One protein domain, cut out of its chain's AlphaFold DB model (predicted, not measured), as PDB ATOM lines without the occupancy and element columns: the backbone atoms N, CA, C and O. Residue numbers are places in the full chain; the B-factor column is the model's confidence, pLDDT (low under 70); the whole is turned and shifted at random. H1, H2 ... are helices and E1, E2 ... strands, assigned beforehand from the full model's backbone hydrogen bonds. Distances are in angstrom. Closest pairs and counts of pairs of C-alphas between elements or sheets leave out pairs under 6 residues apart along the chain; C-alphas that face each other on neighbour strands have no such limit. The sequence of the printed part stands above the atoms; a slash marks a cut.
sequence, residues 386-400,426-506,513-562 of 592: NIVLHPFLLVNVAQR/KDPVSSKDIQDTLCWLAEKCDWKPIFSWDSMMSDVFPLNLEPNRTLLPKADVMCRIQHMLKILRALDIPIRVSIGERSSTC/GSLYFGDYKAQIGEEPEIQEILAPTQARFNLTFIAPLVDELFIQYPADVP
ATOM      1  N   ASN A 386     -28.066 -43.972  29.082       82.56
ATOM      2  CA  ASN A 386     -27.700 -42.561  28.883       82.56
ATOM      3  C   ASN A 386     -28.513 -41.557  29.707       82.56
ATOM      4  O   ASN A 386     -28.476 -40.371  29.392       82.56
ATOM      5  N   ILE A 387     -29.199 -41.994  30.767       84.50
ATOM      6  CA  ILE A 387     -29.800 -41.039  31.697       84.50
ATOM      7  C   ILE A 387     -28.711 -40.189  32.352       84.50
ATOM      8  O   ILE A 387     -27.712 -40.733  32.836       84.50
ATOM      9  N   VAL A 388     -28.899 -38.869  32.362       84.06
ATOM     10  CA  VAL A 388     -27.928 -37.956  32.964       84.06
ATOM     11  C   VAL A 388     -28.340 -37.586  34.382       84.06
ATOM     12  O   VAL A 388     -29.463 -37.162  34.634       84.06
ATOM     13  N   LEU A 389     -27.421 -37.781  35.324       84.12
ATOM     14  CA  LEU A 389     -27.640 -37.655  36.760       84.12
ATOM     15  C   LEU A 389     -26.578 -36.751  37.385       84.12
ATOM     16  O   LEU A 389     -25.435 -36.711  36.930       84.12
ATOM     17  N   HIS A 390     -26.909 -36.086  38.492       81.88
ATOM     18  CA  HIS A 390     -25.878 -35.474  39.328       81.88
ATOM     19  C   HIS A 390     -25.174 -36.547  40.174       81.88
ATOM     20  O   HIS A 390     -25.841 -37.410  40.754       81.88
ATOM     21  N   PRO A 391     -23.841 -36.484  40.337       82.75
ATOM     22  CA  PRO A 391     -23.104 -37.454  41.153       82.75
ATOM     23  C   PRO A 391     -23.471 -37.393  42.644       82.75
ATOM     24  O   PRO A 391     -23.228 -38.347  43.382       82.75
ATOM     25  N   PHE A 392     -24.101 -36.304  43.091       79.50
ATOM     26  CA  PHE A 392     -24.555 -36.122  44.471       79.50
ATOM     27  C   PHE A 392     -25.742 -37.021  44.848       79.50
ATOM     28  O   PHE A 392     -26.003 -37.203  46.030       79.50
ATOM     29  N   LEU A 393     -26.432 -37.639  43.881       77.06
ATOM     30  CA  LEU A 393     -27.537 -38.565  44.171       77.06
ATOM     31  C   LEU A 393     -27.075 -39.845  44.890       77.06
ATOM     32  O   LEU A 393     -27.873 -40.508  45.547       77.06
ATOM     33  N   LEU A 394     -25.790 -40.195  44.777       79.62
ATOM     34  CA  LEU A 394     -25.192 -41.400  45.364       79.62
ATOM     35  C   LEU A 394     -24.145 -41.099  46.444       79.62
ATOM     36  O   LEU A 394     -23.465 -42.010  46.918       79.62
ATOM     37  N   VAL A 395     -24.012 -39.832  46.838       80.06
ATOM     38  CA  VAL A 395     -22.998 -39.356  47.780       80.06
ATOM     39  C   VAL A 395     -23.638 -38.419  48.790       80.06
ATOM     40  O   VAL A 395     -24.347 -37.487  48.426       80.06
ATOM     41  N   ASN A 396     -23.344 -38.609  50.072       76.56
ATOM     42  CA  ASN A 396     -23.830 -37.686  51.083       76.56
ATOM     43  C   ASN A 396     -22.919 -36.451  51.179       76.56
ATOM     44  O   ASN A 396     -21.788 -36.538  51.658       76.56
ATOM     45  N   VAL A 397     -23.434 -35.297  50.748       74.75
ATOM     46  CA  VAL A 397     -22.701 -34.017  50.711       74.75
ATOM     47  C   VAL A 397     -23.038 -33.064  51.863       74.75
ATOM     48  O   VAL A 397     -22.413 -32.013  51.987       74.75
ATOM     49  N   ALA A 398     -24.005 -33.403  52.720       72.62
ATOM     50  CA  ALA A 398     -24.469 -32.515  53.787       72.62
ATOM     51  C   ALA A 398     -23.579 -32.591  55.042       72.62
ATOM     52  O   ALA A 398     -23.296 -33.676  55.559       72.62
ATOM     53  N   GLN A 399     -23.196 -31.433  55.591       63.09
ATOM     54  CA  GLN A 399     -22.519 -31.341  56.887       63.09
ATOM     55  C   GLN A 399     -23.566 -31.350  58.019       63.09
ATOM     56  O   GLN A 399     -24.597 -30.680  57.938       63.09
ATOM     57  N   ARG A 400     -23.343 -32.115  59.102       53.97
ATOM     58  CA  ARG A 400     -24.223 -32.051  60.289       53.97
ATOM     59  C   ARG A 400     -24.221 -30.621  60.844       53.97
ATOM     60  O   ARG A 400     -23.150 -30.064  61.067       53.97
ATOM     61  N   LYS A 426     -23.048 -42.961  56.414       73.06
ATOM     62  CA  LYS A 426     -22.274 -43.598  55.339       73.06
ATOM     63  C   LYS A 426     -22.873 -43.204  53.989       73.06
ATOM     64  O   LYS A 426     -24.053 -42.859  53.927       73.06
ATOM     65  N   ASP A 427     -22.061 -43.213  52.938       79.00
ATOM     66  CA  ASP A 427     -22.582 -42.956  51.597       79.00
ATOM     67  C   ASP A 427     -23.558 -44.074  51.194       79.00
ATOM     68  O   ASP A 427     -23.319 -45.233  51.554       79.00
ATOM     69  N   PRO A 428     -24.633 -43.765  50.442       78.12
ATOM     70  CA  PRO A 428     -25.623 -44.758  50.016       78.12
ATOM     71  C   PRO A 428     -24.984 -45.997  49.376       78.12
ATOM     72  O   PRO A 428     -25.291 -47.139  49.715       78.12
ATOM     73  N   VAL A 429     -23.999 -45.777  48.506       83.94
ATOM     74  CA  VAL A 429     -23.270 -46.838  47.798       83.94
ATOM     75  C   VAL A 429     -22.469 -47.768  48.705       83.94
ATOM     76  O   VAL A 429     -22.076 -48.843  48.266       83.94
ATOM     77  N   SER A 430     -22.236 -47.415  49.971       83.50
ATOM     78  CA  SER A 430     -21.585 -48.307  50.937       83.50
ATOM     79  C   SER A 430     -22.505 -49.431  51.438       83.50
ATOM     80  O   SER A 430     -22.023 -50.362  52.082       83.50
ATOM     81  N   SER A 431     -23.817 -49.360  51.190       88.19
ATOM     82  CA  SER A 431     -24.771 -50.405  51.576       88.19
ATOM     83  C   SER A 431     -24.807 -51.538  50.552       88.19
ATOM     84  O   SER A 431     -25.023 -51.301  49.363       88.19
ATOM     85  N   LYS A 432     -24.684 -52.788  51.016       89.56
ATOM     86  CA  LYS A 432     -24.771 -53.975  50.152       89.56
ATOM     87  C   LYS A 432     -26.120 -54.080  49.435       89.56
ATOM     88  O   LYS A 432     -26.155 -54.387  48.253       89.56
ATOM     89  N   ASP A 433     -27.220 -53.759  50.115       87.50
ATOM     90  CA  ASP A 433     -28.554 -53.783  49.500       87.50
ATOM     91  C   ASP A 433     -28.685 -52.767  48.355       87.50
ATOM     92  O   ASP A 433     -29.375 -53.020  47.365       87.50
ATOM     93  N   ILE A 434     -27.995 -51.629  48.468       89.38
ATOM     94  CA  ILE A 434     -27.959 -50.602  47.424       89.38
ATOM     95  C   ILE A 434     -27.090 -51.072  46.261       89.38
ATOM     96  O   ILE A 434     -27.532 -50.984  45.121       89.38
ATOM     97  N   GLN A 435     -25.909 -51.635  46.532       92.56
ATOM     98  CA  GLN A 435     -25.047 -52.218  45.497       92.56
ATOM     99  C   GLN A 435     -25.766 -53.316  44.701       92.56
ATOM    100  O   GLN A 435     -25.771 -53.262  43.475       92.56
ATOM    101  N   ASP A 436     -26.466 -54.234  45.375       91.25
ATOM    102  CA  ASP A 436     -27.284 -55.267  44.723       91.25
ATOM    103  C   ASP A 436     -28.342 -54.653  43.785       91.25
ATOM    104  O   ASP A 436     -28.623 -55.178  42.707       91.25
ATOM    105  N   THR A 437     -28.946 -53.533  44.193       90.75
ATOM    106  CA  THR A 437     -29.967 -52.837  43.395       90.75
ATOM    107  C   THR A 437     -29.353 -52.118  42.197       90.75
ATOM    108  O   THR A 437     -29.938 -52.126  41.118       90.75
ATOM    109  N   LEU A 438     -28.160 -51.537  42.355       92.62
ATOM    110  CA  LEU A 438     -27.403 -50.926  41.260       92.62
ATOM    111  C   LEU A 438     -26.974 -51.978  40.226       92.62
ATOM    112  O   LEU A 438     -27.138 -51.737  39.032       92.62
ATOM    113  N   CYS A 439     -26.520 -53.160  40.661       92.12
ATOM    114  CA  CYS A 439     -26.259 -54.291  39.763       92.12
ATOM    115  C   CYS A 439     -27.521 -54.701  39.007       92.12
ATOM    116  O   CYS A 439     -27.493 -54.845  37.788       92.12
ATOM    117  N   TRP A 440     -28.654 -54.823  39.703       90.31
ATOM    118  CA  TRP A 440     -29.921 -55.132  39.045       90.31
ATOM    119  C   TRP A 440     -30.318 -54.066  38.011       90.31
ATOM    120  O   TRP A 440     -30.754 -54.417  36.914       90.31
ATOM    121  N   LEU A 441     -30.141 -52.774  38.316       90.62
ATOM    122  CA  LEU A 441     -30.383 -51.691  37.360       90.62
ATOM    123  C   LEU A 441     -29.481 -51.835  36.125       90.62
ATOM    124  O   LEU A 441     -29.965 -51.738  34.998       90.62
ATOM    125  N   ALA A 442     -28.190 -52.102  36.316       90.81
ATOM    126  CA  ALA A 442     -27.248 -52.273  35.216       90.81
ATOM    127  C   ALA A 442     -27.606 -53.487  34.338       90.81
ATOM    128  O   ALA A 442     -27.741 -53.357  33.122       90.81
ATOM    129  N   GLU A 443     -27.845 -54.646  34.953       89.31
ATOM    130  CA  GLU A 443     -28.092 -55.910  34.253       89.31
ATOM    131  C   GLU A 443     -29.481 -56.002  33.613       89.31
ATOM    132  O   GLU A 443     -29.633 -56.568  32.528       89.31
ATOM    133  N   LYS A 444     -30.523 -55.524  34.305       85.62
ATOM    134  CA  LYS A 444     -31.925 -55.723  33.894       85.62
ATOM    135  C   LYS A 444     -32.545 -54.496  33.244       85.62
ATOM    136  O   LYS A 444     -33.527 -54.649  32.523       85.62
ATOM    137  N   CYS A 445     -31.992 -53.305  33.479       84.81
ATOM    138  CA  CYS A 445     -32.536 -52.050  32.957       84.81
ATOM    139  C   CYS A 445     -31.622 -51.350  31.937       84.81
ATOM    140  O   CYS A 445     -31.976 -50.262  31.476       84.81
ATOM    141  N   ASP A 446     -30.467 -51.943  31.602       86.81
ATOM    142  CA  ASP A 446     -29.395 -51.303  30.817       86.81
ATOM    143  C   ASP A 446     -29.013 -49.930  31.403       86.81
ATOM    144  O   ASP A 446     -28.740 -48.963  30.685       86.81
ATOM    145  N   TRP A 447     -29.063 -49.821  32.738       90.81
ATOM    146  CA  TRP A 447     -28.748 -48.581  33.428       90.81
ATOM    147  C   TRP A 447     -27.256 -48.305  33.322       90.81
ATOM    148  O   TRP A 447     -26.420 -48.933  33.968       90.81
ATOM    149  N   LYS A 448     -26.947 -47.327  32.482       89.31
ATOM    150  CA  LYS A 448     -25.614 -46.771  32.311       89.31
ATOM    151  C   LYS A 448     -25.797 -45.279  32.543       89.31
ATOM    152  O   LYS A 448     -26.252 -44.593  31.625       89.31
ATOM    153  N   PRO A 449     -25.567 -44.761  33.754       89.25
ATOM    154  CA  PRO A 449     -25.731 -43.337  33.991       89.25
ATOM    155  C   PRO A 449     -24.643 -42.554  33.254       89.25
ATOM    156  O   PRO A 449     -23.584 -43.082  32.903       89.25
ATOM    157  N   ILE A 450     -24.924 -41.286  33.004       90.38
ATOM    158  CA  ILE A 450     -23.938 -40.266  32.674       90.38
ATOM    159  C   ILE A 450     -23.965 -39.284  33.843       90.38
ATOM    160  O   ILE A 450     -25.037 -38.874  34.278       90.38
ATOM    161  N   PHE A 451     -22.815 -38.925  34.396       89.12
ATOM    162  CA  PHE A 451     -22.739 -37.964  35.490       89.12
ATOM    163  C   PHE A 451     -22.511 -36.559  34.934       89.12
ATOM    164  O   PHE A 451     -21.469 -36.306  34.329       89.12
ATOM    165  N   SER A 452     -23.471 -35.647  35.133       86.44
ATOM    166  CA  SER A 452     -23.296 -34.225  34.807       86.44
ATOM    167  C   SER A 452     -22.284 -33.613  35.773       86.44
ATOM    168  O   SER A 452     -22.442 -33.661  36.998       86.44
ATOM    169  N   TRP A 453     -21.215 -33.065  35.201       86.06
ATOM    170  CA  TRP A 453     -20.088 -32.504  35.938       86.06
ATOM    171  C   TRP A 453     -20.172 -30.981  36.104       86.06
ATOM    172  O   TRP A 453     -19.355 -30.388  36.808       86.06
ATOM    173  N   ASP A 454     -21.179 -30.354  35.496       78.25
ATOM    174  CA  ASP A 454     -21.303 -28.901  35.336       78.25
ATOM    175  C   ASP A 454     -21.210 -28.159  36.673       78.25
ATOM    176  O   ASP A 454     -20.424 -27.224  36.839       78.25
ATOM    177  N   SER A 455     -21.921 -28.648  37.692       75.94
ATOM    178  CA  SER A 455     -21.941 -28.026  39.019       75.94
ATOM    179  C   SER A 455     -20.580 -28.042  39.738       75.94
ATOM    180  O   SER A 455     -20.380 -27.250  40.657       75.94
ATOM    181  N   MET A 456     -19.640 -28.913  39.349       77.62
ATOM    182  CA  MET A 456     -18.303 -29.039  39.966       77.62
ATOM    183  C   MET A 456     -17.215 -28.234  39.249       77.62
ATOM    184  O   MET A 456     -16.068 -28.194  39.708       77.62
ATOM    185  N   MET A 457     -17.563 -27.589  38.135       75.75
ATOM    186  CA  MET A 457     -16.631 -26.780  37.350       75.75
ATOM    187  C   MET A 457     -16.443 -25.362  37.895       75.75
ATOM    188  O   MET A 457     -15.542 -24.653  37.453       75.75
ATOM    189  N   SER A 458     -17.266 -24.964  38.866       71.81
ATOM    190  CA  SER A 458     -17.200 -23.661  39.520       71.81
ATOM    191  C   SER A 458     -16.115 -23.611  40.603       71.81
ATOM    192  O   SER A 458     -15.981 -24.531  41.415       71.81
ATOM    193  N   ASP A 459     -15.363 -22.510  40.664       69.00
ATOM    194  CA  ASP A 459     -14.342 -22.285  41.697       69.00
ATOM    195  C   ASP A 459     -14.946 -22.128  43.101       69.00
ATOM    196  O   ASP A 459     -14.321 -22.520  44.087       69.00
ATOM    197  N   VAL A 460     -16.192 -21.653  43.198       71.06
ATOM    198  CA  VAL A 460     -16.915 -21.539  44.475       71.06
ATOM    199  C   VAL A 460     -17.522 -22.869  44.937       71.06
ATOM    200  O   VAL A 460     -18.210 -22.910  45.954       71.06
ATOM    201  N   PHE A 461     -17.279 -23.980  44.236       73.62
ATOM    202  CA  PHE A 461     -17.780 -25.293  44.637       73.62
ATOM    203  C   PHE A 461     -17.262 -25.740  46.018       73.62
ATOM    204  O   PHE A 461     -16.051 -25.679  46.261       73.62
ATOM    205  N   PRO A 462     -18.132 -26.277  46.904       70.75
ATOM    206  CA  PRO A 462     -19.546 -26.621  46.686       70.75
ATOM    207  C   PRO A 462     -20.566 -25.533  47.069       70.75
ATOM    208  O   PRO A 462     -21.761 -25.808  47.068       70.75
ATOM    209  N   LEU A 463     -20.144 -24.303  47.382       71.31
ATOM    210  CA  LEU A 463     -21.046 -23.215  47.799       71.31
ATOM    211  C   LEU A 463     -22.062 -22.822  46.713       71.31
ATOM    212  O   LEU A 463     -23.134 -22.322  47.040       71.31
ATOM    213  N   ASN A 464     -21.761 -23.083  45.436       70.56
ATOM    214  CA  ASN A 464     -22.704 -22.896  44.330       70.56
ATOM    215  C   ASN A 464     -23.834 -23.932  44.282       70.56
ATOM    216  O   ASN A 464     -24.783 -23.723  43.533       70.56
ATOM    217  N   LEU A 465     -23.732 -25.052  45.009       70.00
ATOM    218  CA  LEU A 465     -24.776 -26.075  44.982       70.00
ATOM    219  C   LEU A 465     -26.030 -25.596  45.718       70.00
ATOM    220  O   LEU A 465     -27.123 -25.671  45.176       70.00
ATOM    221  N   GLU A 466     -25.894 -25.084  46.942       69.12
ATOM    222  CA  GLU A 466     -27.026 -24.543  47.698       69.12
ATOM    223  C   GLU A 466     -26.576 -23.445  48.675       69.12
ATOM    224  O   GLU A 466     -25.899 -23.755  49.659       69.12
ATOM    225  N   PRO A 467     -27.023 -22.185  48.506       59.16
ATOM    226  CA  PRO A 467     -26.632 -21.079  49.390       59.16
ATOM    227  C   PRO A 467     -27.070 -21.259  50.852       59.16
ATOM    228  O   PRO A 467     -26.447 -20.733  51.769       59.16
ATOM    229  N   ASN A 468     -28.154 -22.010  51.081       63.81
ATOM    230  CA  ASN A 468     -28.813 -22.128  52.386       63.81
ATOM    231  C   ASN A 468     -28.418 -23.390  53.172       63.81
ATOM    232  O   ASN A 468     -28.984 -23.645  54.243       63.81
ATOM    233  N   ARG A 469     -27.481 -24.208  52.666       67.75
ATOM    234  CA  ARG A 469     -27.047 -25.442  53.335       67.75
ATOM    235  C   ARG A 469     -25.552 -25.478  53.571       67.75
ATOM    236  O   ARG A 469     -24.745 -25.141  52.718       67.75
ATOM    237  N   THR A 470     -25.185 -25.971  54.749       73.06
ATOM    238  CA  THR A 470     -23.795 -26.275  55.069       73.06
ATOM    239  C   THR A 470     -23.417 -27.600  54.414       73.06
ATOM    240  O   THR A 470     -23.924 -28.664  54.786       73.06
ATOM    241  N   LEU A 471     -22.544 -27.526  53.417       78.19
ATOM    242  CA  LEU A 471     -22.037 -28.675  52.679       78.19
ATOM    243  C   LEU A 471     -20.659 -29.068  53.200       78.19
ATOM    244  O   LEU A 471     -19.942 -28.253  53.780       78.19
ATOM    245  N   LEU A 472     -20.294 -30.331  52.999       82.06
ATOM    246  CA  LEU A 472     -18.945 -30.798  53.293       82.06
ATOM    247  C   LEU A 472     -17.912 -30.010  52.464       82.06
ATOM    248  O   LEU A 472     -18.214 -29.606  51.340       82.06
ATOM    249  N   PRO A 473     -16.682 -29.820  52.973       84.88
ATOM    250  CA  PRO A 473     -15.590 -29.232  52.204       84.88
ATOM    251  C   PRO A 473     -15.389 -29.914  50.842       84.88
ATOM    252  O   PRO A 473     -15.561 -31.128  50.710       84.88
ATOM    253  N   LYS A 474     -14.941 -29.147  49.835       84.38
ATOM    254  CA  LYS A 474     -14.689 -29.637  48.464       84.38
ATOM    255  C   LYS A 474     -13.893 -30.948  48.438       84.38
ATOM    256  O   LYS A 474     -14.274 -31.872  47.728       84.38
ATOM    257  N   ALA A 475     -12.817 -31.041  49.221       85.56
ATOM    258  CA  ALA A 475     -11.970 -32.233  49.277       85.56
ATOM    259  C   ALA A 475     -12.732 -33.485  49.752       85.56
ATOM    260  O   ALA A 475     -12.578 -34.555  49.164       85.56
ATOM    261  N   ASP A 476     -13.602 -33.339  50.752       85.56
ATOM    262  CA  ASP A 476     -14.392 -34.442  51.300       85.56
ATOM    263  C   ASP A 476     -15.459 -34.909  50.308       85.56
ATOM    264  O   ASP A 476     -15.627 -36.111  50.097       85.56
ATOM    265  N   VAL A 477     -16.147 -33.969  49.648       85.00
ATOM    266  CA  VAL A 477     -17.128 -34.289  48.598       85.00
ATOM    267  C   VAL A 477     -16.456 -35.034  47.444       85.00
ATOM    268  O   VAL A 477     -16.939 -36.082  47.019       85.00
ATOM    269  N   MET A 478     -15.303 -34.544  46.980       86.81
ATOM    270  CA  MET A 478     -14.536 -35.179  45.905       86.81
ATOM    271  C   MET A 478     -14.045 -36.580  46.286       86.81
ATOM    272  O   MET A 478     -14.119 -37.496  45.468       86.81
ATOM    273  N   CYS A 479     -13.595 -36.775  47.529       88.06
ATOM    274  CA  CYS A 479     -13.190 -38.085  48.042       88.06
ATOM    275  C   CYS A 479     -14.356 -39.086  48.021       88.06
ATOM    276  O   CYS A 479     -14.206 -40.214  47.543       88.06
ATOM    277  N   ARG A 480     -15.547 -38.663  48.462       88.75
ATOM    278  CA  ARG A 480     -16.748 -39.510  48.443       88.75
ATOM    279  C   ARG A 480     -17.217 -39.839  47.028       88.75
ATOM    280  O   ARG A 480     -17.543 -40.991  46.757       88.75
ATOM    281  N   ILE A 481     -17.186 -38.873  46.107       89.88
ATOM    282  CA  ILE A 481     -17.475 -39.125  44.684       89.88
ATOM    283  C   ILE A 481     -16.481 -40.138  44.122       89.88
ATOM    284  O   ILE A 481     -16.890 -41.117  43.509       89.88
ATOM    285  N   GLN A 482     -15.184 -39.968  44.380       90.81
ATOM    286  CA  GLN A 482     -14.174 -40.917  43.921       90.81
ATOM    287  C   GLN A 482     -14.419 -42.328  44.482       90.81
ATOM    288  O   GLN A 482     -14.282 -43.313  43.755       90.81
ATOM    289  N   HIS A 483     -14.794 -42.443  45.758       90.94
ATOM    290  CA  HIS A 483     -15.161 -43.721  46.365       90.94
ATOM    291  C   HIS A 483     -16.397 -44.339  45.697       90.94
ATOM    292  O   HIS A 483     -16.382 -45.522  45.362       90.94
ATOM    293  N   MET A 484     -17.425 -43.531  45.434       93.12
ATOM    294  CA  MET A 484     -18.629 -43.947  44.721       93.12
ATOM    295  C   MET A 484     -18.317 -44.469  43.313       93.12
ATOM    296  O   MET A 484     -18.745 -45.570  42.972       93.12
ATOM    297  N   LEU A 485     -17.492 -43.763  42.536       93.44
ATOM    298  CA  LEU A 485     -17.082 -44.207  41.198       93.44
ATOM    299  C   LEU A 485     -16.281 -45.517  41.240       93.44
ATOM    300  O   LEU A 485     -16.472 -46.382  40.390       93.44
ATOM    301  N   LYS A 486     -15.417 -45.705  42.250       93.38
ATOM    302  CA  LYS A 486     -14.702 -46.977  42.457       93.38
ATOM    303  C   LYS A 486     -15.660 -48.133  42.732       93.38
ATOM    304  O   LYS A 486     -15.437 -49.222  42.213       93.38
ATOM    305  N   ILE A 487     -16.708 -47.903  43.528       93.50
ATOM    306  CA  ILE A 487     -17.738 -48.916  43.790       93.50
ATOM    307  C   ILE A 487     -18.485 -49.244  42.500       93.50
ATOM    308  O   ILE A 487     -18.549 -50.411  42.144       93.50
ATOM    309  N   LEU A 488     -18.989 -48.245  41.771       93.88
ATOM    310  CA  LEU A 488     -19.703 -48.475  40.510       93.88
ATOM    311  C   LEU A 488     -18.860 -49.279  39.511       93.88
ATOM    312  O   LEU A 488     -19.347 -50.254  38.946       93.88
ATOM    313  N   ARG A 489     -17.573 -48.950  39.379       93.00
ATOM    314  CA  ARG A 489     -16.646 -49.702  38.529       93.00
ATOM    315  C   ARG A 489     -16.430 -51.141  39.008       93.00
ATOM    316  O   ARG A 489     -16.331 -52.044  38.189       93.00
ATOM    317  N   ALA A 490     -16.371 -51.371  40.321       93.69
ATOM    318  CA  ALA A 490     -16.285 -52.721  40.884       93.69
ATOM    319  C   ALA A 490     -17.558 -53.555  40.640       93.69
ATOM    320  O   ALA A 490     -17.487 -54.781  40.653       93.69
ATOM    321  N   LEU A 491     -18.697 -52.898  40.399       94.12
ATOM    322  CA  LEU A 491     -19.964 -53.517  39.999       94.12
ATOM    323  C   LEU A 491     -20.112 -53.650  38.469       94.12
ATOM    324  O   LEU A 491     -21.210 -53.935  38.003       94.12
ATOM    325  N   ASP A 492     -19.039 -53.426  37.698       93.56
ATOM    326  CA  ASP A 492     -19.022 -53.454  36.226       93.56
ATOM    327  C   ASP A 492     -19.964 -52.423  35.565       93.56
ATOM    328  O   ASP A 492     -20.496 -52.616  34.471       93.56
ATOM    329  N   ILE A 493     -20.186 -51.291  36.239       93.88
ATOM    330  CA  ILE A 493     -20.982 -50.176  35.716       93.88
ATOM    331  C   ILE A 493     -20.026 -49.148  35.095       93.88
ATOM    332  O   ILE A 493     -19.175 -48.616  35.817       93.88
ATOM    333  N   PRO A 494     -20.157 -48.826  33.791       93.12
ATOM    334  CA  PRO A 494     -19.253 -47.896  33.124       93.12
ATOM    335  C   PRO A 494     -19.414 -46.482  33.679       93.12
ATOM    336  O   PRO A 494     -20.530 -45.977  33.854       93.12
ATOM    337  N   ILE A 495     -18.289 -45.817  33.917       93.44
ATOM    338  CA  ILE A 495     -18.235 -44.457  34.433       93.44
ATOM    339  C   ILE A 495     -18.206 -43.481  33.269       93.44
ATOM    340  O   ILE A 495     -17.209 -43.345  32.560       93.44
ATOM    341  N   ARG A 496     -19.307 -42.758  33.094       93.44
ATOM    342  CA  ARG A 496     -19.476 -41.816  31.990       93.44
ATOM    343  C   ARG A 496     -19.746 -40.434  32.536       93.44
ATOM    344  O   ARG A 496     -20.568 -40.283  33.436       93.44
ATOM    345  N   VAL A 497     -19.056 -39.434  32.014       90.56
ATOM    346  CA  VAL A 497     -19.120 -38.056  32.505       90.56
ATOM    347  C   VAL A 497     -19.545 -37.145  31.365       90.56
ATOM    348  O   VAL A 497     -19.047 -37.291  30.253       90.56
ATOM    349  N   SER A 498     -20.459 -36.215  31.634       87.81
ATOM    350  CA  SER A 498     -20.867 -35.181  30.683       87.81
ATOM    351  C   SER A 498     -20.574 -33.794  31.222       87.81
ATOM    352  O   SER A 498     -20.756 -33.521  32.408       87.81
ATOM    353  N   ILE A 499     -20.142 -32.925  30.316       83.06
ATOM    354  CA  ILE A 499     -19.851 -31.519  30.548       83.06
ATOM    355  C   ILE A 499     -20.588 -30.696  29.498       83.06
ATOM    356  O   ILE A 499     -20.533 -31.017  28.312       83.06
ATOM    357  N   GLY A 500     -21.240 -29.624  29.931       71.81
ATOM    358  CA  GLY A 500     -21.982 -28.690  29.099       71.81
ATOM    359  C   GLY A 500     -23.337 -29.218  28.645       71.81
ATOM    360  O   GLY A 500     -23.772 -28.861  27.555       71.81
ATOM    361  N   GLU A 501     -23.996 -30.084  29.420       65.25
ATOM    362  CA  GLU A 501     -25.230 -30.727  28.965       65.25
ATOM    363  C   GLU A 501     -26.388 -29.733  28.769       65.25
ATOM    364  O   GLU A 501     -26.725 -28.969  29.672       65.25
ATOM    365  N   ARG A 502     -27.036 -29.780  27.595       60.97
ATOM    366  CA  ARG A 502     -28.142 -28.869  27.228       60.97
ATOM    367  C   ARG A 502     -29.490 -29.551  26.976       60.97
ATOM    368  O   ARG A 502     -30.421 -28.892  26.517       60.97
ATOM    369  N   SER A 503     -29.609 -30.855  27.233       52.12
ATOM    370  CA  SER A 503     -30.800 -31.655  26.893       52.12
ATOM    371  C   SER A 503     -32.054 -31.315  27.706       52.12
ATOM    372  O   SER A 503     -33.154 -31.613  27.242       52.12
ATOM    373  N   SER A 504     -31.930 -30.687  28.878       44.66
ATOM    374  CA  SER A 504     -33.068 -30.418  29.761       44.66
ATOM    375  C   SER A 504     -33.008 -29.010  30.381       44.66
ATOM    376  O   SER A 504     -32.114 -28.682  31.152       44.66
ATOM    377  N   THR A 505     -34.006 -28.191  30.034       38.06
ATOM    378  CA  THR A 505     -34.727 -27.276  30.950       38.06
ATOM    379  C   THR A 505     -34.123 -25.978  31.502       38.06
ATOM    380  O   THR A 505     -34.791 -25.341  32.313       38.06
ATOM    381  N   CYS A 506     -33.031 -25.427  30.968       34.25
ATOM    382  CA  CYS A 506     -32.831 -23.968  31.078       34.25
ATOM    383  C   CYS A 506     -33.279 -23.258  29.790       34.25
ATOM    384  O   CYS A 506     -32.696 -23.514  28.732       34.25
ATOM    385  N   GLY A 513     -24.912 -20.119  29.489       43.75
ATOM    386  CA  GLY A 513     -24.496 -21.374  28.861       43.75
ATOM    387  C   GLY A 513     -23.054 -21.365  28.325       43.75
ATOM    388  O   GLY A 513     -22.504 -22.439  28.077       43.75
ATOM    389  N   SER A 514     -22.457 -20.187  28.113       47.28
ATOM    390  CA  SER A 514     -21.112 -20.012  27.537       47.28
ATOM    391  C   SER A 514     -19.987 -19.973  28.581       47.28
ATOM    392  O   SER A 514     -18.816 -20.057  28.219       47.28
ATOM    393  N   LEU A 515     -20.330 -19.940  29.878       52.50
ATOM    394  CA  LEU A 515     -19.392 -19.722  30.991       52.50
ATOM    395  C   LEU A 515     -18.244 -20.743  31.068       52.50
ATOM    396  O   LEU A 515     -17.195 -20.446  31.641       52.50
ATOM    397  N   TYR A 516     -18.424 -21.939  30.505       57.88
ATOM    398  CA  TYR A 516     -17.445 -23.026  30.580       57.88
ATOM    399  C   TYR A 516     -16.419 -23.038  29.440       57.88
ATOM    400  O   TYR A 516     -15.389 -23.698  29.563       57.88
ATOM    401  N   PHE A 517     -16.690 -22.343  28.329       60.44
ATOM    402  CA  PHE A 517     -15.943 -22.490  27.075       60.44
ATOM    403  C   PHE A 517     -15.672 -21.130  26.416       60.44
ATOM    404  O   PHE A 517     -16.108 -20.877  25.294       60.44
ATOM    405  N   GLY A 518     -14.951 -20.258  27.121       58.38
ATOM    406  CA  GLY A 518     -14.523 -18.949  26.618       58.38
ATOM    407  C   GLY A 518     -14.724 -17.822  27.628       58.38
ATOM    408  O   GLY A 518     -15.369 -18.002  28.656       58.38
ATOM    409  N   ASP A 519     -14.145 -16.659  27.345       58.00
ATOM    410  CA  ASP A 519     -14.295 -15.474  28.192       58.00
ATOM    411  C   ASP A 519     -15.781 -15.072  28.294       58.00
ATOM    412  O   ASP A 519     -16.519 -15.132  27.309       58.00
ATOM    413  N   TYR A 520     -16.233 -14.672  29.484       55.78
ATOM    414  CA  TYR A 520     -17.627 -14.320  29.763       55.78
ATOM    415  C   TYR A 520     -17.804 -12.819  29.984       55.78
ATOM    416  O   TYR A 520     -16.896 -12.128  30.442       55.78
ATOM    417  N   LYS A 521     -18.994 -12.299  29.674       57.62
ATOM    418  CA  LYS A 521     -19.331 -10.890  29.907       57.62
ATOM    419  C   LYS A 521     -19.599 -10.654  31.391       57.62
ATOM    420  O   LYS A 521     -20.513 -11.250  31.953       57.62
ATOM    421  N   ALA A 522     -18.822  -9.772  32.004       57.88
ATOM    422  CA  ALA A 522     -18.998  -9.307  33.371       57.88
ATOM    423  C   ALA A 522     -19.216  -7.790  33.380       57.88
ATOM    424  O   ALA A 522     -18.717  -7.072  32.516       57.88
ATOM    425  N   GLN A 523     -19.963  -7.302  34.364       72.50
ATOM    426  CA  GLN A 523     -20.163  -5.877  34.600       72.50
ATOM    427  C   GLN A 523     -19.341  -5.471  35.822       72.50
ATOM    428  O   GLN A 523     -19.452  -6.099  36.874       72.50
ATOM    429  N   ILE A 524     -18.488  -4.458  35.675       72.69
ATOM    430  CA  ILE A 524     -17.694  -3.889  36.770       72.69
ATOM    431  C   ILE A 524     -18.078  -2.421  36.927       72.69
ATOM    432  O   ILE A 524     -18.167  -1.702  35.937       72.69
ATOM    433  N   GLY A 525     -18.273  -1.987  38.171       78.56
ATOM    434  CA  GLY A 525     -18.637  -0.616  38.527       78.56
ATOM    435  C   GLY A 525     -19.947  -0.555  39.311       78.56
ATOM    436  O   GLY A 525     -20.698  -1.527  39.368       78.56
ATOM    437  N   GLU A 526     -20.210   0.593  39.924       67.44
ATOM    438  CA  GLU A 526     -21.507   0.939  40.511       67.44
ATOM    439  C   GLU A 526     -22.203   1.933  39.572       67.44
ATOM    440  O   GLU A 526     -21.527   2.699  38.879       67.44
ATOM    441  N   GLU A 527     -23.539   1.919  39.485       68.44
ATOM    442  CA  GLU A 527     -24.248   2.891  38.639       68.44
ATOM    443  C   GLU A 527     -23.844   4.328  39.021       68.44
ATOM    444  O   GLU A 527     -23.834   4.653  40.211       68.44
ATOM    445  N   PRO A 528     -23.533   5.212  38.050       58.38
ATOM    446  CA  PRO A 528     -23.728   5.095  36.596       58.38
ATOM    447  C   PRO A 528     -22.505   4.602  35.784       58.38
ATOM    448  O   PRO A 528     -22.548   4.633  34.557       58.38
ATOM    449  N   GLU A 529     -21.424   4.144  36.421       79.06
ATOM    450  CA  GLU A 529     -20.146   3.782  35.774       79.06
ATOM    451  C   GLU A 529     -20.006   2.277  35.472       79.06
ATOM    452  O   GLU A 529     -18.907   1.723  35.491       79.06
ATOM    453  N   ILE A 530     -21.113   1.584  35.187       80.50
ATOM    454  CA  ILE A 530     -21.058   0.155  34.854       80.50
ATOM    455  C   ILE A 530     -20.376  -0.035  33.493       80.50
ATOM    456  O   ILE A 530     -20.912   0.340  32.448       80.50
ATOM    457  N   GLN A 531     -19.212  -0.681  33.502       71.31
ATOM    458  CA  GLN A 531     -18.476  -1.082  32.311       71.31
ATOM    459  C   GLN A 531     -18.653  -2.582  32.049       71.31
ATOM    460  O   GLN A 531     -18.411  -3.418  32.921       71.31
ATOM    461  N   GLU A 532     -19.038  -2.931  30.821       65.94
ATOM    462  CA  GLU A 532     -19.045  -4.317  30.348       65.94
ATOM    463  C   GLU A 532     -17.620  -4.734  29.958       65.94
ATOM    464  O   GLU A 532     -16.986  -4.111  29.104       65.94
ATOM    465  N   ILE A 533     -17.111  -5.791  30.584       72.50
ATOM    466  CA  ILE A 533     -15.804  -6.382  30.294       72.50
ATOM    467  C   ILE A 533     -15.950  -7.867  29.943       72.50
ATOM    468  O   ILE A 533     -16.880  -8.537  30.387       72.50
ATOM    469  N   LEU A 534     -15.009  -8.401  29.163       60.84
ATOM    470  CA  LEU A 534     -14.858  -9.845  28.967       60.84
ATOM    471  C   LEU A 534     -13.851 -10.370  29.993       60.84
ATOM    472  O   LEU A 534     -12.665 -10.048  29.928       60.84
ATOM    473  N   ALA A 535     -14.333 -11.134  30.967       58.53
ATOM    474  CA  ALA A 535     -13.518 -11.777  31.986       58.53
ATOM    475  C   ALA A 535     -13.158 -13.211  31.554       58.53
ATOM    476  O   ALA A 535     -13.994 -13.897  30.966       58.53
ATOM    477  N   PRO A 536     -11.942 -13.703  31.852       61.88
ATOM    478  CA  PRO A 536     -11.542 -15.053  31.473       61.88
ATOM    479  C   PRO A 536     -12.435 -16.112  32.121       61.88
ATOM    480  O   PRO A 536     -12.837 -15.953  33.279       61.88
ATOM    481  N   THR A 537     -12.715 -17.209  31.403       63.25
ATOM    482  CA  THR A 537     -13.443 -18.338  32.006       63.25
ATOM    483  C   THR A 537     -12.711 -18.832  33.249       63.25
ATOM    484  O   THR A 537     -11.505 -19.086  33.239       63.25
ATOM    485  N   GLN A 538     -13.458 -18.968  34.339       59.00
ATOM    486  CA  GLN A 538     -12.966 -19.540  35.591       59.00
ATOM    487  C   GLN A 538     -13.286 -21.039  35.693       59.00
ATOM    488  O   GLN A 538     -13.067 -21.651  36.735       59.00
ATOM    489  N   ALA A 539     -13.810 -21.655  34.628       61.41
ATOM    490  CA  ALA A 539     -14.195 -23.054  34.652       61.41
ATOM    491  C   ALA A 539     -12.964 -23.964  34.766       61.41
ATOM    492  O   ALA A 539     -12.139 -24.064  33.857       61.41
ATOM    493  N   ARG A 540     -12.856 -24.679  35.890       67.69
ATOM    494  CA  ARG A 540     -11.842 -25.720  36.091       67.69
ATOM    495  C   ARG A 540     -12.524 -27.073  36.082       67.69
ATOM    496  O   ARG A 540     -13.266 -27.401  37.001       67.69
ATOM    497  N   PHE A 541     -12.221 -27.896  35.081       66.88
ATOM    498  CA  PHE A 541     -12.834 -29.221  34.936       66.88
ATOM    499  C   PHE A 541     -12.617 -30.129  36.159       66.88
ATOM    500  O   PHE A 541     -13.453 -30.977  36.447       66.88
ATOM    501  N   ASN A 542     -11.526 -29.945  36.919       73.44
ATOM    502  CA  ASN A 542     -11.247 -30.657  38.180       73.44
ATOM    503  C   ASN A 542     -11.326 -32.202  38.076       73.44
ATOM    504  O   ASN A 542     -11.519 -32.888  39.080       73.44
ATOM    505  N   LEU A 543     -11.141 -32.761  36.874       81.94
ATOM    506  CA  LEU A 543     -11.288 -34.196  36.609       81.94
ATOM    507  C   LEU A 543     -10.098 -35.034  37.078       81.94
ATOM    508  O   LEU A 543     -10.231 -36.248  37.179       81.94
ATOM    509  N   THR A 544      -8.949 -34.428  37.391       83.69
ATOM    510  CA  THR A 544      -7.693 -35.139  37.699       83.69
ATOM    511  C   THR A 544      -7.865 -36.260  38.730       83.69
ATOM    512  O   THR A 544      -7.274 -37.326  38.590       83.69
ATOM    513  N   PHE A 545      -8.717 -36.058  39.739       80.75
ATOM    514  CA  PHE A 545      -8.955 -37.030  40.814       80.75
ATOM    515  C   PHE A 545      -9.774 -38.255  40.386       80.75
ATOM    516  O   PHE A 545      -9.689 -39.306  41.027       80.75
ATOM    517  N   ILE A 546     -10.570 -38.128  39.325       86.94
ATOM    518  CA  ILE A 546     -11.450 -39.188  38.822       86.94
ATOM    519  C   ILE A 546     -11.061 -39.678  37.427       86.94
ATOM    520  O   ILE A 546     -11.551 -40.722  37.024       86.94
ATOM    521  N   ALA A 547     -10.164 -38.991  36.715       87.31
ATOM    522  CA  ALA A 547      -9.778 -39.307  35.339       87.31
ATOM    523  C   ALA A 547      -9.391 -40.783  35.113       87.31
ATOM    524  O   ALA A 547      -9.864 -41.352  34.136       87.31
ATOM    525  N   PRO A 548      -8.646 -41.464  36.014       89.81
ATOM    526  CA  PRO A 548      -8.347 -42.891  35.843       89.81
ATOM    527  C   PRO A 548      -9.579 -43.805  35.916       89.81
ATOM    528  O   PRO A 548      -9.522 -44.963  35.508       89.81
ATOM    529  N   LEU A 549     -10.674 -43.309  36.500       90.44
ATOM    530  CA  LEU A 549     -11.917 -44.041  36.700       90.44
ATOM    531  C   LEU A 549     -12.907 -43.850  35.548       90.44
ATOM    532  O   LEU A 549     -13.791 -44.689  35.434       90.44
ATOM    533  N   VAL A 550     -12.768 -42.794  34.737       91.38
ATOM    534  CA  VAL A 550     -13.708 -42.425  33.665       91.38
ATOM    535  C   VAL A 550     -13.471 -43.276  32.418       91.38
ATOM    536  O   VAL A 550     -12.356 -43.324  31.906       91.38
ATOM    537  N   ASP A 551     -14.535 -43.898  31.913       91.88
ATOM    538  CA  ASP A 551     -14.528 -44.708  30.693       91.88
ATOM    539  C   ASP A 551     -14.955 -43.886  29.462       91.88
ATOM    540  O   ASP A 551     -14.371 -44.023  28.389       91.88
ATOM    541  N   GLU A 552     -15.939 -42.989  29.613       91.56
ATOM    542  CA  GLU A 552     -16.417 -42.104  28.538       91.56
ATOM    543  C   GLU A 552     -16.554 -40.656  29.035       91.56
ATOM    544  O   GLU A 552     -17.140 -40.398  30.088       91.56
ATOM    545  N   LEU A 553     -16.046 -39.697  28.255       88.81
ATOM    546  CA  LEU A 553     -16.170 -38.261  28.518       88.81
ATOM    547  C   LEU A 553     -16.900 -37.581  27.355       88.81
ATOM    548  O   LEU A 553     -16.405 -37.553  26.230       88.81
ATOM    549  N   PHE A 554     -18.062 -37.007  27.649       84.44
ATOM    550  CA  PHE A 554     -18.865 -36.221  26.721       84.44
ATOM    551  C   PHE A 554     -18.677 -34.740  27.025       84.44
ATOM    552  O   PHE A 554     -18.900 -34.296  28.148       84.44
ATOM    553  N   ILE A 555     -18.281 -33.967  26.018       79.81
ATOM    554  CA  ILE A 555     -18.182 -32.512  26.125       79.81
ATOM    555  C   ILE A 555     -19.107 -31.916  25.072       79.81
ATOM    556  O   ILE A 555     -18.869 -32.049  23.870       79.81
ATOM    557  N   GLN A 556     -20.190 -31.306  25.538       72.88
ATOM    558  CA  GLN A 556     -21.142 -30.577  24.719       72.88
ATOM    559  C   GLN A 556     -20.764 -29.103  24.721       72.88
ATOM    560  O   GLN A 556     -20.687 -28.454  25.763       72.88
ATOM    561  N   TYR A 557     -20.534 -28.571  23.530       65.00
ATOM    562  CA  TYR A 557     -20.186 -27.175  23.365       65.00
ATOM    563  C   TYR A 557     -21.402 -26.338  22.956       65.00
ATOM    564  O   TYR A 557     -22.235 -26.807  22.172       65.00
ATOM    565  N   PRO A 558     -21.502 -25.093  23.446       60.03
ATOM    566  CA  PRO A 558     -22.475 -24.128  22.961       60.03
ATOM    567  C   PRO A 558     -22.398 -23.936  21.441       60.03
ATOM    568  O   PRO A 558     -21.310 -23.848  20.870       60.03
ATOM    569  N   ALA A 559     -23.560 -23.812  20.791       52.81
ATOM    570  CA  ALA A 559     -23.651 -23.493  19.363       52.81
ATOM    571  C   ALA A 559     -23.123 -22.084  19.029       52.81
ATOM    572  O   ALA A 559     -22.946 -21.761  17.861       52.81
ATOM    573  N   ASP A 560     -22.901 -21.258  20.048       50.22
ATOM    574  CA  ASP A 560     -22.387 -19.895  20.018       50.22
ATOM    575  C   ASP A 560     -20.911 -19.783  20.446       50.22
ATOM    576  O   ASP A 560     -20.378 -18.677  20.427       50.22
ATOM    577  N   VAL A 561     -20.216 -20.892  20.772       50.41
ATOM    578  CA  VAL A 561     -18.751 -20.856  20.971       50.41
ATOM    579  C   VAL A 561     -18.079 -20.565  19.631       50.41
ATOM    580  O   VAL A 561     -18.195 -21.388  18.709       50.41
ATOM    581  N   PRO A 562     -17.336 -19.446  19.514       41.84
ATOM    582  CA  PRO A 562     -16.529 -19.162  18.337       41.84
ATOM    583  C   PRO A 562     -15.655 -20.377  18.034       41.84
ATOM    584  O   PRO A 562     -15.060 -20.955  18.946       41.84
TER     585      PRO A 562
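AT A GLANCE: This is residues 386 to 400, 426 to 506 and 513 to 562 of the 592 residues of an uncharacterized protein of Pleomassaria siparia CBS 279.74 (UniProt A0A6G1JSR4). A small, strongly twisted wall of four parallel strands, in the order E1, E2, E3, E6, lies beside a few helices at one end of the model, while the hairpin E4 and E5 makes a separate arm at the other end. H2 and the turn of that hairpin mark the two ends of the long axis, and H1 grazes the sheet and meets the longest helix, H3. The printed part has 146 residues with three named helices and six named strands, in the order E1, H1, H2, E2, H3, E3, E4, E5, E6; the class is mixed, helices and strands, with under half of the residues in named elements. The outline is elongated, 61 by 38 by 28 A, and the whole is only just loose, close to compact, with a radius of gyration of the C-alphas of 17.9 A.

IN THESE COORDINATES: Find C-alpha 386 at (-27.700, -42.561, 28.883), where E1, residues 386 to 389, begins. H1 is residues 391 to 394, and H2, residues 432 to 445, runs 19.0 A. Next come E2, residues 448 to 452, 13.0 A long, and H3, residues 474 to 490, which runs 24.3 A from C-alpha 474 at (-14.689, -29.637, 48.464). E3 is residues 496 to 499, E4 residues 520 to 524 and E5 residues 531 to 535. E6, residues 552 to 555, ends at C-alpha 555, (-18.182, -32.512, 26.125).

HOW THE PARTS SIT: Start at the sheet, whose edge strands are E1 and E6. E1 and E2 are parallel, with N 389 and O 450 at 2.8 A. E2 and E3 are parallel, with N 498 and O 451 at 2.9 A, and E3 and E6 are parallel, with N 497 and O 552 at 2.9 A. E2, H3 and E3 form a strand-helix-strand unit, two parallel neighbour strands with a helix between, and its crossover is right-handed. H3 and H2 are not on the sheet. H1 and H3 only just touch, with 3 pairs of C-alphas within 8 A, the closest being Pro 391 and Ile 481 at 6.9 A. H2 and H3 are near each other. E4 and E5 are an antiparallel hairpin, with N 522 and O 533 at 2.8 A. Every O i to N i+4 pair is within hydrogen-bond range in H2 and H3; H1 is too short for such a pair.

THE WHOLE: The C-alphas farthest apart, Lys 444 and Pro 528, are 61.4 A apart. Residues 401 to 425 and 507 to 512 are not printed, with gaps of 12.7 A and 9.0 A between C-alphas. The links E2 to H3 and E5 to E6 are long. Confidence is under 70 in 41 residues, among them 501 to 506, 513 to 522 and 534 to 541.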